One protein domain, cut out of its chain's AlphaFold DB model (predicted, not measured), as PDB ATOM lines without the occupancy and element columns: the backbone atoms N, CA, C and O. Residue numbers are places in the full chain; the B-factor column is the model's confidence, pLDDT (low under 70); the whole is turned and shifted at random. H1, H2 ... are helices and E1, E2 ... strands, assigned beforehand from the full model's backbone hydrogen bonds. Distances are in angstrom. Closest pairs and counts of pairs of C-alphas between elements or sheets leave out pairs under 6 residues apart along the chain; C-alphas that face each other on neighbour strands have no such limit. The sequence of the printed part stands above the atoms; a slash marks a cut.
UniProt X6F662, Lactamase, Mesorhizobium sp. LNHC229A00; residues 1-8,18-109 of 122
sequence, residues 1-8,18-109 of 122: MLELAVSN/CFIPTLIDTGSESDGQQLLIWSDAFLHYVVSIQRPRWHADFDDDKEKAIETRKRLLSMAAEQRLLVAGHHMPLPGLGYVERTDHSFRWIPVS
ATOM      1  N   MET A   1      29.273 181.298  78.553       39.94
ATOM      2  CA  MET A   1      28.794 181.761  77.227       39.94
ATOM      3  C   MET A   1      29.754 181.381  76.095       39.94
ATOM      4  O   MET A   1      29.270 180.955  75.060       39.94
ATOM      5  N   LEU A   2      31.083 181.453  76.286       29.59
ATOM      6  CA  LEU A   2      32.065 180.956  75.303       29.59
ATOM      7  C   LEU A   2      32.055 179.415  75.148       29.59
ATOM      8  O   LEU A   2      32.222 178.922  74.042       29.59
ATOM      9  N   GLU A   3      31.806 178.655  76.224       33.19
ATOM     10  CA  GLU A   3      31.765 177.175  76.187       33.19
ATOM     11  C   GLU A   3      30.605 176.605  75.354       33.19
ATOM     12  O   GLU A   3      30.806 175.641  74.620       33.19
ATOM     13  N   LEU A   4      29.430 177.248  75.379       36.78
ATOM     14  CA  LEU A   4      28.267 176.859  74.563       36.78
ATOM     15  C   LEU A   4      28.536 177.013  73.060       36.78
ATOM     16  O   LEU A   4      28.014 176.259  72.249       36.78
ATOM     17  N   ALA A   5      29.359 177.987  72.662       36.19
ATOM     18  CA  ALA A   5      29.717 178.163  71.258       36.19
ATOM     19  C   ALA A   5      30.648 177.043  70.765       36.19
ATOM     20  O   ALA A   5      30.569 176.664  69.603       36.19
ATOM     21  N   VAL A   6      31.495 176.489  71.640       40.75
ATOM     22  CA  VAL A   6      32.456 175.427  71.291       40.75
ATOM     23  C   VAL A   6      31.800 174.041  71.292       40.75
ATOM     24  O   VAL A   6      32.148 173.222  70.447       40.75
ATOM     25  N   SER A   7      30.819 173.773  72.165       43.28
ATOM     26  CA  SER A   7      30.053 172.510  72.135       43.28
ATOM     27  C   SER A   7      29.111 172.407  70.930       43.28
ATOM     28  O   SER A   7      28.848 171.306  70.449       43.28
ATOM     29  N   ASN A   8      28.665 173.553  70.408       39.38
ATOM     30  CA  ASN A   8      27.853 173.668  69.198       39.38
ATOM     31  C   ASN A   8      28.695 173.719  67.903       39.38
ATOM     32  O   ASN A   8      28.140 173.909  66.819       39.38
ATOM     33  N   CYS A  18      26.259 164.962  52.514       47.38
ATOM     34  CA  CYS A  18      25.128 165.748  51.985       47.38
ATOM     35  C   CYS A  18      24.239 166.479  53.024       47.38
ATOM     36  O   CYS A  18      23.515 167.401  52.658       47.38
ATOM     37  N   PHE A  19      24.325 166.173  54.325       63.06
ATOM     38  CA  PHE A  19      23.485 166.819  55.348       63.06
ATOM     39  C   PHE A  19      24.275 167.033  56.632       63.06
ATOM     40  O   PHE A  19      24.832 166.081  57.167       63.06
ATOM     41  N   ILE A  20      24.342 168.276  57.113       69.25
ATOM     42  CA  ILE A  20      25.138 168.648  58.285       69.25
ATOM     43  C   ILE A  20      24.303 168.394  59.554       69.25
ATOM     44  O   ILE A  20      23.343 169.133  59.790       69.25
ATOM     45  N   PRO A  21      24.614 167.369  60.372       81.44
ATOM     46  CA  PRO A  21      23.939 167.172  61.644       81.44
ATOM     47  C   PRO A  21      24.492 168.139  62.699       81.44
ATOM     48  O   PRO A  21      25.703 168.326  62.807       81.44
ATOM     49  N   THR A  22      23.612 168.688  63.530       85.81
ATOM     50  CA  THR A  22      23.957 169.667  64.567       85.81
ATOM     51  C   THR A  22      23.557 169.138  65.934       85.81
ATOM     52  O   THR A  22      22.410 168.739  66.130       85.81
ATOM     53  N   LEU A  23      24.481 169.170  66.892       87.69
ATOM     54  CA  LEU A  23      24.165 168.965  68.302       87.69
ATOM     55  C   LEU A  23      23.992 170.335  68.956       87.69
ATOM     56  O   LEU A  23      24.882 171.174  68.854       87.69
ATOM     57  N   ILE A  24      22.839 170.560  69.580       88.06
ATOM     58  CA  ILE A  24      22.499 171.809  70.257       88.06
ATOM     59  C   ILE A  24      22.436 171.545  71.755       88.06
ATOM     60  O   ILE A  24      21.635 170.725  72.206       88.06
ATOM     61  N   ASP A  25      23.244 172.271  72.520       86.88
ATOM     62  CA  ASP A  25      23.068 172.392  73.968       86.88
ATOM     63  C   ASP A  25      21.878 173.317  74.272       86.88
ATOM     64  O   ASP A  25      21.846 174.474  73.842       86.88
ATOM     65  N   THR A  26      20.876 172.795  74.983       84.75
ATOM     66  CA  THR A  26      19.631 173.519  75.293       84.75
ATOM     67  C   THR A  26      19.720 174.382  76.556       84.75
ATOM     68  O   THR A  26      18.762 175.084  76.886       84.75
ATOM     69  N   GLY A  27      20.871 174.387  77.235       82.56
ATOM     70  CA  GLY A  27      21.147 175.242  78.384       82.56
ATOM     71  C   GLY A  27      20.608 174.718  79.719       82.56
ATOM     72  O   GLY A  27      19.984 173.660  79.824       82.56
ATOM     73  N   SER A  28      20.871 175.485  80.778       83.31
ATOM     74  CA  SER A  28      20.561 175.137  82.174       83.31
ATOM     75  C   SER A  28      19.070 174.988  82.471       83.31
ATOM     76  O   SER A  28      18.678 174.189  83.315       83.31
ATOM     77  N   GLU A  29      18.230 175.744  81.775       84.12
ATOM     78  CA  GLU A  29      16.776 175.767  81.918       84.12
ATOM     79  C   GLU A  29      16.144 174.431  81.510       84.12
ATOM     80  O   GLU A  29      15.078 174.073  82.007       84.12
ATOM     81  N   SER A  30      16.842 173.681  80.656       81.25
ATOM     82  CA  SER A  30      16.501 172.323  80.235       81.25
ATOM     83  C   SER A  30      17.410 171.279  80.897       81.25
ATOM     84  O   SER A  30      17.603 170.199  80.350       81.25
ATOM     85  N   ASP A  31      18.008 171.593  82.053       84.25
ATOM     86  CA  ASP A  31      18.874 170.676  82.815       84.25
ATOM     87  C   ASP A  31      20.100 170.183  82.013       84.25
ATOM     88  O   ASP A  31      20.551 169.048  82.157       84.25
ATOM     89  N   GLY A  32      20.621 171.023  81.107       83.50
ATOM     90  CA  GLY A  32      21.775 170.690  80.263       83.50
ATOM     91  C   GLY A  32      21.490 169.633  79.191       83.50
ATOM     92  O   GLY A  32      22.410 168.977  78.704       83.50
ATOM     93  N   GLN A  33      20.221 169.423  78.834       86.19
ATOM     94  CA  GLN A  33      19.848 168.479  77.787       86.19
ATOM     95  C   GLN A  33      20.353 168.906  76.408       86.19
ATOM     96  O   GLN A  33      20.597 170.083  76.135       86.19
ATOM     97  N   GLN A  34      20.480 167.930  75.512       89.56
ATOM     98  CA  GLN A  34      20.980 168.152  74.161       89.56
ATOM     99  C   GLN A  34      19.974 167.676  73.113       89.56
ATOM    100  O   GLN A  34      19.349 166.622  73.259       89.56
ATOM    101  N   LEU A  35      19.854 168.454  72.038       91.00
ATOM    102  CA  LEU A  35      19.040 168.147  70.867       91.00
ATOM    103  C   LEU A  35      19.954 167.851  69.680       91.00
ATOM    104  O   LEU A  35      20.737 168.701  69.261       91.00
ATOM    105  N   LEU A  36      19.818 166.661  69.102       92.56
ATOM    106  CA  LEU A  36      20.462 166.309  67.844       92.56
ATOM    107  C   LEU A  36      19.523 166.619  66.679       92.56
ATOM    108  O   LEU A  36      18.503 165.962  66.493       92.56
ATOM    109  N   ILE A  37      19.889 167.572  65.837       91.75
ATOM    110  CA  ILE A  37      19.227 167.807  64.556       91.75
ATOM    111  C   ILE A  37      20.019 167.053  63.495       91.75
ATOM    112  O   ILE A  37      21.095 167.491  63.109       91.75
ATOM    113  N   TRP A  38      19.512 165.917  63.014       89.56
ATOM    114  CA  TRP A  38      20.222 165.115  62.003       89.56
ATOM    115  C   TRP A  38      19.792 165.399  60.555       89.56
ATOM    116  O   TRP A  38      20.253 164.722  59.638       89.56
ATOM    117  N   SER A  39      18.921 166.397  60.354       87.19
ATOM    118  CA  SER A  39      18.432 166.827  59.037       87.19
ATOM    119  C   SER A  39      17.917 165.637  58.197       87.19
ATOM    120  O   SER A  39      17.123 164.841  58.717       87.19
ATOM    121  N   ASP A  40      18.389 165.483  56.957       87.69
ATOM    122  CA  ASP A  40      17.963 164.436  56.014       87.69
ATOM    123  C   ASP A  40      18.911 163.224  55.980       87.69
ATOM    124  O   ASP A  40      18.852 162.401  55.067       87.69
ATOM    125  N   ALA A  41      19.756 163.036  57.005       88.06
ATOM    126  CA  ALA A  41      20.619 161.851  57.108       88.06
ATOM    127  C   ALA A  41      19.829 160.522  57.036       88.06
ATOM    128  O   ALA A  41      20.379 159.474  56.683       88.06
ATOM    129  N   PHE A  42      18.531 160.566  57.359       91.62
ATOM    130  CA  PHE A  42      17.602 159.442  57.319       91.62
ATOM    131  C   PHE A  42      16.316 159.832  56.585       91.62
ATOM    132  O   PHE A  42      15.485 160.555  57.128       91.62
ATOM    133  N   LEU A  43      16.122 159.296  55.379       90.56
ATOM    134  CA  LEU A  43      14.952 159.584  54.537       90.56
ATOM    135  C   LEU A  43      13.684 158.816  54.951       90.56
ATOM    136  O   LEU A  43      12.588 159.151  54.513       90.56
ATOM    137  N   HIS A  44      13.807 157.761  55.767       92.94
ATOM    138  CA  HIS A  44      12.658 156.975  56.216       92.94
ATOM    139  C   HIS A  44      12.888 156.317  57.585       92.94
ATOM    140  O   HIS A  44      13.761 155.463  57.748       92.94
ATOM    141  N   TYR A  45      12.021 156.609  58.556       92.31
ATOM    142  CA  TYR A  45      12.154 156.187  59.963       92.31
ATOM    143  C   TYR A  45      12.296 154.668  60.210       92.31
ATOM    144  O   TYR A  45      12.876 154.253  61.207       92.31
ATOM    145  N   VAL A  46      11.783 153.818  59.315       93.50
ATOM    146  CA  VAL A  46      12.056 152.364  59.333       93.50
ATOM    147  C   VAL A  46      13.301 152.012  58.519       93.50
ATOM    148  O   VAL A  46      14.294 151.559  59.079       93.50
ATOM    149  N   VAL A  47      13.257 152.206  57.196       93.25
ATOM    150  CA  VAL A  47      14.271 151.682  56.269       93.25
ATOM    151  C   VAL A  47      15.658 152.260  56.532       93.25
ATOM    152  O   VAL A  47      16.581 151.488  56.766       93.25
ATOM    153  N   SER A  48      15.831 153.585  56.549       91.06
ATOM    154  CA  SER A  48      17.175 154.169  56.675       91.06
ATOM    155  C   SER A  48      17.779 153.980  58.070       91.06
ATOM    156  O   SER A  48      18.999 153.960  58.208       91.06
ATOM    157  N   ILE A  49      16.943 153.803  59.099       94.69
ATOM    158  CA  ILE A  49      17.386 153.552  60.480       94.69
ATOM    159  C   ILE A  49      17.735 152.075  60.687       94.69
ATOM    160  O   ILE A  49      18.751 151.764  61.307       94.69
ATOM    161  N   GLN A  50      16.934 151.154  60.141       95.69
ATOM    162  CA  GLN A  50      17.176 149.716  60.287       95.69
ATOM    163  C   GLN A  50      18.180 149.149  59.277       95.69
ATOM    164  O   GLN A  50      18.748 148.069  59.468       95.69
ATOM    165  N   ARG A  51      18.403 149.870  58.176       94.50
ATOM    166  CA  ARG A  51      19.356 149.539  57.116       94.50
ATOM    167  C   ARG A  51      20.265 150.743  56.831       94.50
ATOM    168  O   ARG A  51      20.295 151.227  55.705       94.50
ATOM    169  N   PRO A  52      21.081 151.203  57.800       91.25
ATOM    170  CA  PRO A  52      21.911 152.403  57.628       91.25
ATOM    171  C   PRO A  52      23.021 152.248  56.575       91.25
ATOM    172  O   PRO A  52      23.638 153.234  56.179       91.25
ATOM    173  N   ARG A  53      23.274 151.011  56.122       92.12
ATOM    174  CA  ARG A  53      24.216 150.676  55.042       92.12
ATOM    175  C   ARG A  53      23.611 150.777  53.640       92.12
ATOM    176  O   ARG A  53      24.325 150.568  52.672       92.12
ATOM    177  N   TRP A  54      22.306 150.995  53.509       91.75
ATOM    178  CA  TRP A  54      21.704 151.182  52.192       91.75
ATOM    179  C   TRP A  54      21.984 152.596  51.713       91.75
ATOM    180  O   TRP A  54      21.838 153.543  52.480       91.75
ATOM    181  N   HIS A  55      22.395 152.726  50.458       86.12
ATOM    182  CA  HIS A  55      22.614 154.028  49.850       86.12
ATOM    183  C   HIS A  55      21.276 154.680  49.509       86.12
ATOM    184  O   HIS A  55      20.367 154.017  49.010       86.12
ATOM    185  N   ALA A  56      21.191 155.985  49.728       83.56
ATOM    186  CA  ALA A  56      20.223 156.813  49.038       83.56
ATOM    187  C   ALA A  56      20.813 157.247  47.690       83.56
ATOM    188  O   ALA A  56      22.027 157.423  47.542       83.56
ATOM    189  N   ASP A  57      19.956 157.436  46.692       85.25
ATOM    190  CA  ASP A  57      20.390 157.990  45.403       85.25
ATOM    191  C   ASP A  57      20.861 159.441  45.537       85.25
ATOM    192  O   ASP A  57      21.727 159.870  44.784       85.25
ATOM    193  N   PHE A  58      20.350 160.149  46.545       79.81
ATOM    194  CA  PHE A  58      20.733 161.515  46.898       79.81
ATOM    195  C   PHE A  58      21.980 161.595  47.800       79.81
ATOM    196  O   PHE A  58      22.366 162.692  48.185       79.81
ATOM    197  N   ASP A  59      22.605 160.465  48.167       82.81
ATOM    198  CA  ASP A  59      23.889 160.491  48.879       82.81
ATOM    199  C   ASP A  59      24.993 160.950  47.898       82.81
ATOM    200  O   ASP A  59      25.315 160.214  46.961       82.81
ATOM    201  N   ASP A  60      25.589 162.126  48.137       82.69
ATOM    202  CA  ASP A  60      26.713 162.660  47.343       82.69
ATOM    203  C   ASP A  60      27.946 161.736  47.400       82.69
ATOM    204  O   ASP A  60      28.490 161.337  46.368       82.69
ATOM    205  N   ASP A  61      28.359 161.346  48.613       85.94
ATOM    206  CA  ASP A  61      29.347 160.296  48.867       85.94
ATOM    207  C   ASP A  61      28.693 159.150  49.646       85.94
ATOM    208  O   ASP A  61      28.356 159.245  50.832       85.94
ATOM    209  N   LYS A  62      28.513 158.036  48.942       85.12
ATOM    210  CA  LYS A  62      27.787 156.859  49.414       85.12
ATOM    211  C   LYS A  62      28.430 156.180  50.623       85.12
ATOM    212  O   LYS A  62      27.699 155.680  51.479       85.12
ATOM    213  N   GLU A  63      29.756 156.155  50.709       87.75
ATOM    214  CA  GLU A  63      30.465 155.498  51.812       87.75
ATOM    215  C   GLU A  63      30.489 156.398  53.048       87.75
ATOM    216  O   GLU A  63      30.190 155.958  54.163       87.75
ATOM    217  N   LYS A  64      30.735 157.697  52.852       83.81
ATOM    218  CA  LYS A  64      30.708 158.675  53.948       83.81
ATOM    219  C   LYS A  64      29.317 158.826  54.552       83.81
ATOM    220  O   LYS A  64      29.190 158.949  55.774       83.81
ATOM    221  N   ALA A  65      28.267 158.739  53.736       85.00
ATOM    222  CA  ALA A  65      26.888 158.726  54.213       85.00
ATOM    223  C   ALA A  65      26.612 157.528  55.138       85.00
ATOM    224  O   ALA A  65      26.010 157.690  56.202       85.00
ATOM    225  N   ILE A  66      27.098 156.332  54.787       88.88
ATOM    226  CA  ILE A  66      26.964 155.133  55.626       88.88
ATOM    227  C   ILE A  66      27.669 155.321  56.971       88.88
ATOM    228  O   ILE A  66      27.071 155.050  58.019       88.88
ATOM    229  N   GLU A  67      28.918 155.787  56.968       88.50
ATOM    230  CA  GLU A  67      29.676 155.993  58.207       88.50
ATOM    231  C   GLU A  67      29.046 157.080  59.084       88.50
ATOM    232  O   GLU A  67      28.924 156.915  60.303       88.50
ATOM    233  N   THR A  68      28.519 158.138  58.466       86.81
ATOM    234  CA  THR A  68      27.762 159.188  59.156       86.81
ATOM    235  C   THR A  68      26.499 158.630  59.801       86.81
ATOM    236  O   THR A  68      26.306 158.809  61.006       86.81
ATOM    237  N   ARG A  69      25.673 157.877  59.061       90.94
ATOM    238  CA  ARG A  69      24.458 157.244  59.598       90.94
ATOM    239  C   ARG A  69      24.771 156.330  60.786       90.94
ATOM    240  O   ARG A  69      24.106 156.411  61.818       90.94
ATOM    241  N   LYS A  70      25.803 155.486  60.681       91.31
ATOM    242  CA  LYS A  70      26.208 154.560  61.761       91.31
ATOM    243  C   LYS A  70      26.646 155.309  63.017       91.31
ATOM    244  O   LYS A  70      26.265 154.916  64.124       91.31
ATOM    245  N   ARG A  71      27.409 156.393  62.852       89.81
ATOM    246  CA  ARG A  71      27.855 157.241  63.962       89.81
ATOM    247  C   ARG A  71      26.690 157.958  64.633       89.81
ATOM    248  O   ARG A  71      26.583 157.887  65.851       89.81
ATOM    249  N   LEU A  72      25.806 158.589  63.857       92.00
ATOM    250  CA  LEU A  72      24.644 159.307  64.388       92.00
ATOM    251  C   LEU A  72      23.698 158.378  65.152       92.00
ATOM    252  O   LEU A  72      23.298 158.714  66.261       92.00
ATOM    253  N   LEU A  73      23.390 157.193  64.611       94.50
ATOM    254  CA  LEU A  73      22.538 156.213  65.296       94.50
ATOM    255  C   LEU A  73      23.160 155.716  66.603       94.50
ATOM    256  O   LEU A  73      22.460 155.602  67.606       94.50
ATOM    257  N   SER A  74      24.467 155.439  66.599       93.06
ATOM    258  CA  SER A  74      25.169 154.990  67.807       93.06
ATOM    259  C   SER A  74      25.193 156.091  68.864       93.06
ATOM    260  O   SER A  74      24.780 155.847  69.990       93.06
ATOM    261  N   MET A  75      25.556 157.316  68.478       91.19
ATOM    262  CA  MET A  75      25.573 158.480  69.366       91.19
ATOM    263  C   MET A  75      24.189 158.763  69.963       91.19
ATOM    264  O   MET A  75      24.066 158.889  71.178       91.19
ATOM    265  N   ALA A  76      23.145 158.811  69.129       93.44
ATOM    266  CA  ALA A  76      21.780 159.074  69.576       93.44
ATOM    267  C   ALA A  76      21.268 158.001  70.549       93.44
ATOM    268  O   ALA A  76      20.630 158.343  71.540       93.44
ATOM    269  N   ALA A  77      21.576 156.723  70.304       94.75
ATOM    270  CA  ALA A  77      21.153 155.628  71.173       94.75
ATOM    271  C   ALA A  77      21.953 155.549  72.485       94.75
ATOM    272  O   ALA A  77      21.372 155.349  73.550       94.75
ATOM    273  N   GLU A  78      23.277 155.708  72.422       92.31
ATOM    274  CA  GLU A  78      24.169 155.601  73.586       92.31
ATOM    275  C   GLU A  78      23.974 156.764  74.559       92.31
ATOM    276  O   GLU A  78      23.875 156.553  75.767       92.31
ATOM    277  N   GLN A  79      23.868 157.984  74.030       89.94
ATOM    278  CA  GLN A  79      23.674 159.198  74.827       89.94
ATOM    279  C   GLN A  79      22.191 159.515  75.065       89.94
ATOM    280  O   GLN A  79      21.872 160.452  75.790       89.94
ATOM    281  N   ARG A  80      21.284 158.725  74.473       91.31
ATOM    282  CA  ARG A  80      19.825 158.895  74.548       91.31
ATOM    283  C   ARG A  80      19.372 160.316  74.195       91.31
ATOM    284  O   ARG A  80      18.547 160.912  74.886       91.31
ATOM    285  N   LEU A  81      19.934 160.851  73.115       91.75
ATOM    286  CA  LEU A  81      19.655 162.207  72.653       91.75
ATOM    287  C   LEU A  81      18.229 162.301  72.115       91.75
ATOM    288  O   LEU A  81      17.775 161.405  71.396       91.75
ATOM    289  N   LEU A  82      17.555 163.414  72.403       94.12
ATOM    290  CA  LEU A  82      16.375 163.793  71.637       94.12
ATOM    291  C   LEU A  82      16.828 164.158  70.223       94.12
ATOM    292  O   LEU A  82      17.801 164.893  70.047       94.12
ATOM    293  N   VAL A  83      16.126 163.646  69.218       94.88
ATOM    294  CA  VAL A  83      16.470 163.828  67.812       94.88
ATOM    295  C   VAL A  83      15.352 164.551  67.076       94.88
ATOM    296  O   VAL A  83      14.189 164.171  67.190       94.88
ATOM    297  N   ALA A  84      15.717 165.550  66.273       94.69
ATOM    298  CA  ALA A  84      14.856 166.173  65.278       94.69
ATOM    299  C   ALA A  84      15.258 165.728  63.865       94.69
ATOM    300  O   ALA A  84      16.403 165.913  63.441       94.69
ATOM    301  N   GLY A  85      14.300 165.157  63.132       93.31
ATOM    302  CA  GLY A  85      14.489 164.654  61.776       93.31
ATOM    303  C   GLY A  85      13.435 165.136  60.799       93.31
ATOM    304  O   GLY A  85      12.243 165.025  61.072       93.31
ATOM    305  N   HIS A  86      13.876 165.603  59.632       91.44
ATOM    306  CA  HIS A  86      12.991 166.193  58.629       91.44
ATOM    307  C   HIS A  86      11.997 165.180  58.042       91.44
ATOM    308  O   HIS A  86      10.819 165.483  57.867       91.44
ATOM    309  N   HIS A  87      12.452 163.947  57.807       92.75
ATOM    310  CA  HIS A  87      11.636 162.868  57.238       92.75
ATOM    311  C   HIS A  87      11.082 161.891  58.287       92.75
ATOM    312  O   HIS A  87      10.689 160.766  57.963       92.75
ATOM    313  N   MET A  88      11.079 162.285  59.563       95.06
ATOM    314  CA  MET A  88      10.491 161.479  60.634       95.06
ATOM    315  C   MET A  88       8.983 161.763  60.760       95.06
ATOM    316  O   MET A  88       8.536 162.855  60.405       95.06
ATOM    317  N   PRO A  89       8.172 160.808  61.263       93.00
ATOM    318  CA  PRO A  89       6.749 161.038  61.504       93.00
ATOM    319  C   PRO A  89       6.525 162.283  62.363       93.00
ATOM    320  O   PRO A  89       7.236 162.480  63.349       93.00
ATOM    321  N   LEU A  90       5.533 163.107  62.003       90.31
ATOM    322  CA  LEU A  90       5.207 164.331  62.740       90.31
ATOM    323  C   LEU A  90       5.020 164.031  64.242       90.31
ATOM    324  O   LEU A  90       4.334 163.061  64.573       90.31
ATOM    325  N   PRO A  91       5.617 164.835  65.147       92.75
ATOM    326  CA  PRO A  91       6.220 166.160  64.925       92.75
ATOM    327  C   PRO A  91       7.683 166.157  64.434       92.75
ATOM    328  O   PRO A  91       8.331 167.198  64.441       92.75
ATOM    329  N   GLY A  92       8.225 165.009  64.028       93.81
ATOM    330  CA  GLY A  92       9.618 164.878  63.595       93.81
ATOM    331  C   GLY A  92      10.605 164.738  64.757       93.81
ATOM    332  O   GLY A  92      11.814 164.776  64.538       93.81
ATOM    333  N   LEU A  93      10.096 164.566  65.981       94.69
ATOM    334  CA  LEU A  93      10.874 164.402  67.207       94.69
ATOM    335  C   LEU A  93      10.795 162.966  67.723       94.69
ATOM    336  O   LEU A  93       9.731 162.338  67.706       94.69
ATOM    337  N   GLY A  94      11.914 162.453  68.216       94.88
ATOM    338  CA  GLY A  94      11.981 161.101  68.753       94.88
ATOM    339  C   GLY A  94      13.348 160.733  69.291       94.88
ATOM    340  O   GLY A  94      14.272 161.539  69.328       94.88
ATOM    341  N   TYR A  95      13.449 159.482  69.707       94.81
ATOM    342  CA  TYR A  95      14.660 158.860  70.209       94.81
ATOM    343  C   TYR A  95      15.064 157.704  69.304       94.81
ATOM    344  O   TYR A  95      14.259 157.152  68.548       94.81
ATOM    345  N   VAL A  96      16.323 157.307  69.423       95.88
ATOM    346  CA  VAL A  96      16.846 156.113  68.769       95.88
ATOM    347  C   VAL A  96      17.128 155.071  69.835       95.88
ATOM    348  O   VAL A  96      17.842 155.328  70.797       95.88
ATOM    349  N   GLU A  97      16.587 153.877  69.648       95.38
ATOM    350  CA  GLU A  97      16.856 152.730  70.505       95.38
ATOM    351  C   GLU A  97      17.697 151.707  69.742       95.38
ATOM    352  O   GLU A  97      17.429 151.423  68.572       95.38
ATOM    353  N   ARG A  98      18.715 151.139  70.393       94.81
ATOM    354  CA  ARG A  98      19.475 150.017  69.835       94.81
ATOM    355  C   ARG A  98      18.710 148.711  70.065       94.81
ATOM    356  O   ARG A  98      18.271 148.432  71.173       94.81
ATOM    357  N   THR A  99      18.598 147.905  69.017       92.50
ATOM    358  CA  THR A  99      18.102 146.523  69.067       92.50
ATOM    359  C   THR A  99      19.257 145.554  68.791       92.50
ATOM    360  O   THR A  99      20.366 145.999  68.493       92.50
ATOM    361  N   ASP A 100      19.024 144.238  68.863       88.06
ATOM    362  CA  ASP A 100      20.084 143.215  68.758       88.06
ATOM    363  C   ASP A 100      21.042 143.421  67.571       88.06
ATOM    364  O   ASP A 100      22.258 143.257  67.692       88.06
ATOM    365  N   HIS A 101      20.502 143.802  66.409       87.31
ATOM    366  CA  HIS A 101      21.265 143.938  65.162       87.31
ATOM    367  C   HIS A 101      20.987 145.242  64.400       87.31
ATOM    368  O   HIS A 101      21.331 145.353  63.222       87.31
ATOM    369  N   SER A 102      20.309 146.209  65.023       92.81
ATOM    370  CA  SER A 102      19.762 147.379  64.333       92.81
ATOM    371  C   SER A 102      19.442 148.518  65.310       92.81
ATOM    372  O   SER A 102      19.796 148.482  66.487       92.81
ATOM    373  N   PHE A 103      18.767 149.546  64.805       96.12
ATOM    374  CA  PHE A 103      18.173 150.624  65.578       96.12
ATOM    375  C   PHE A 103      16.676 150.738  65.293       96.12
ATOM    376  O   PHE A 103      16.186 150.245  64.273       96.12
ATOM    377  N   ARG A 104      15.951 151.404  66.186       96.06
ATOM    378  CA  ARG A 104      14.522 151.692  66.065       96.06
ATOM    379  C   ARG A 104      14.252 153.152  66.411       96.06
ATOM    380  O   ARG A 104      14.780 153.661  67.394       96.06
ATOM    381  N   TRP A 105      13.418 153.804  65.604       95.88
ATOM    382  CA  TRP A 105      12.877 155.125  65.915       95.88
ATOM    383  C   TRP A 105      11.746 155.010  66.931       95.88
ATOM    384  O   TRP A 105      10.797 154.254  66.712       95.88
ATOM    385  N   ILE A 106      11.837 155.784  68.004       94.69
ATOM    386  CA  ILE A 106      10.812 155.900  69.035       94.69
ATOM    387  C   ILE A 106      10.274 157.332  68.969       94.69
ATOM    388  O   ILE A 106      10.938 158.242  69.466       94.69
ATOM    389  N   PRO A 107       9.120 157.580  68.321       93.69
ATOM    390  CA  PRO A 107       8.565 158.926  68.258       93.69
ATOM    391  C   PRO A 107       8.215 159.412  69.666       93.69
ATOM    392  O   PRO A 107       7.770 158.627  70.508       93.69
ATOM    393  N   VAL A 108       8.388 160.710  69.917       91.75
ATOM    394  CA  VAL A 108       7.890 161.297  71.164       91.75
ATOM    395  C   VAL A 108       6.368 161.197  71.221       91.75
ATOM    396  O   VAL A 108       5.679 161.234  70.199       91.75
ATOM    397  N   SER A 109       5.837 161.067  72.434       85.25
ATOM    398  CA  SER A 109       4.395 161.168  72.656       85.25
ATOM    399  C   SER A 109       3.938 162.631  72.584       85.25
ATOM    400  O   SER A 109       4.759 163.544  72.513       85.25
TER     401      SER A 109
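What this domain is: This is residues 1 to 8 and 18 to 109 of the 122 residues of the protein "Lactamase" of Mesorhizobium sp. LNHC229A00 (UniProt X6F662). Picture a strongly twisted wall of five strands with one long helix, H3, packed on one face through its residues 69 to 78, mostly against E4. The short H2 sits beside the edge strand E5, while H1, at the far side of a cut, only grazes the sheet near the other edge strand, E1. You have 100 residues printed, with three named helices and five named strands in the order H1 E1 E2 H2 H3 E3 E4 E5, of mixed class; the sheet is mixed, in the order E1, E2, E3, E4, E5. The whole is compact, with a radius of gyration of the C-alphas of 13.7 A and spans of 40 by 30 by 25 A.

Where its parts are: Start at C-alpha 2, (32.065, 180.956, 75.303), where H1 begins; it runs to residue 7. After the cut, find E1 at residues 22 to 25 and E2 at residues 34 to 39, 15.4 A long. H2 is residues 47 to 50. At C-alpha 62, (27.787, 156.859, 49.414), H3 begins, and it runs 24.5 A to residue 78. Then come E3, residues 82 to 85, E4, residues 93 to 99, 19.4 A long, and E5, residues 102 to 107, 16.6 A long, ending at C-alpha 107, (8.565, 158.926, 68.258).

How they stand to each other: Begin in the sheet with the hairpin E1 and E2, antiparallel at 162 degrees, where N 24 and O 35 are 2.8 A apart. E2 and E3 are parallel at 18 degrees, with N 36 and O 82 at 2.8 A; E2, H2, H3 and E3 form a strand-helix-strand unit, two parallel neighbour strands with helices between, and its crossover is right-handed. E3, E4 and E5 form a meander, each strand the antiparallel neighbour of the one before: look for N 83 and O 94 at 2.8 A, and N 97 and O 104 at 2.9 A. E4 is staggered, pairing with E3 over residues 93 to 94 and with E5 over 94 to 99. H3 on one face of the sheet makes two layers, a helix layer and a strand layer; its closest C-alphas to E4 are Ala 77 and Val 96, 5.0 A apart. H2 is on the sheet, over none of its strands, at a height over the sheet of 4.0 A, only just above the sheet's level; its closest C-alphas to E5 are Gln 50 and Ser 102, 5.3 A apart. H2 and H3 are close but not clearly touching, the C-alphas of Ile 49 and Leu 73 being 7.5 A apart. H1 only grazes the sheet with residues 4 to 7, and is apart from H2 and H3. In H1 and H3 every O i to N i+4 pair is within hydrogen-bond range; H2 is too short for such a pair.

The domain as a whole: The two C-alphas farthest apart are those of Glu 29 and Asp 57, 40.8 A. Residues 9 to 17 are not printed, and C-alphas 8 and 18 are 19.1 A apart across this cut. Of the links printed whole, H2 to H3 is long, with 11 residues. Mean pLDDT of the printed part is 85.0; look for values under 70 in residues 1 to 8 and 18 to 20.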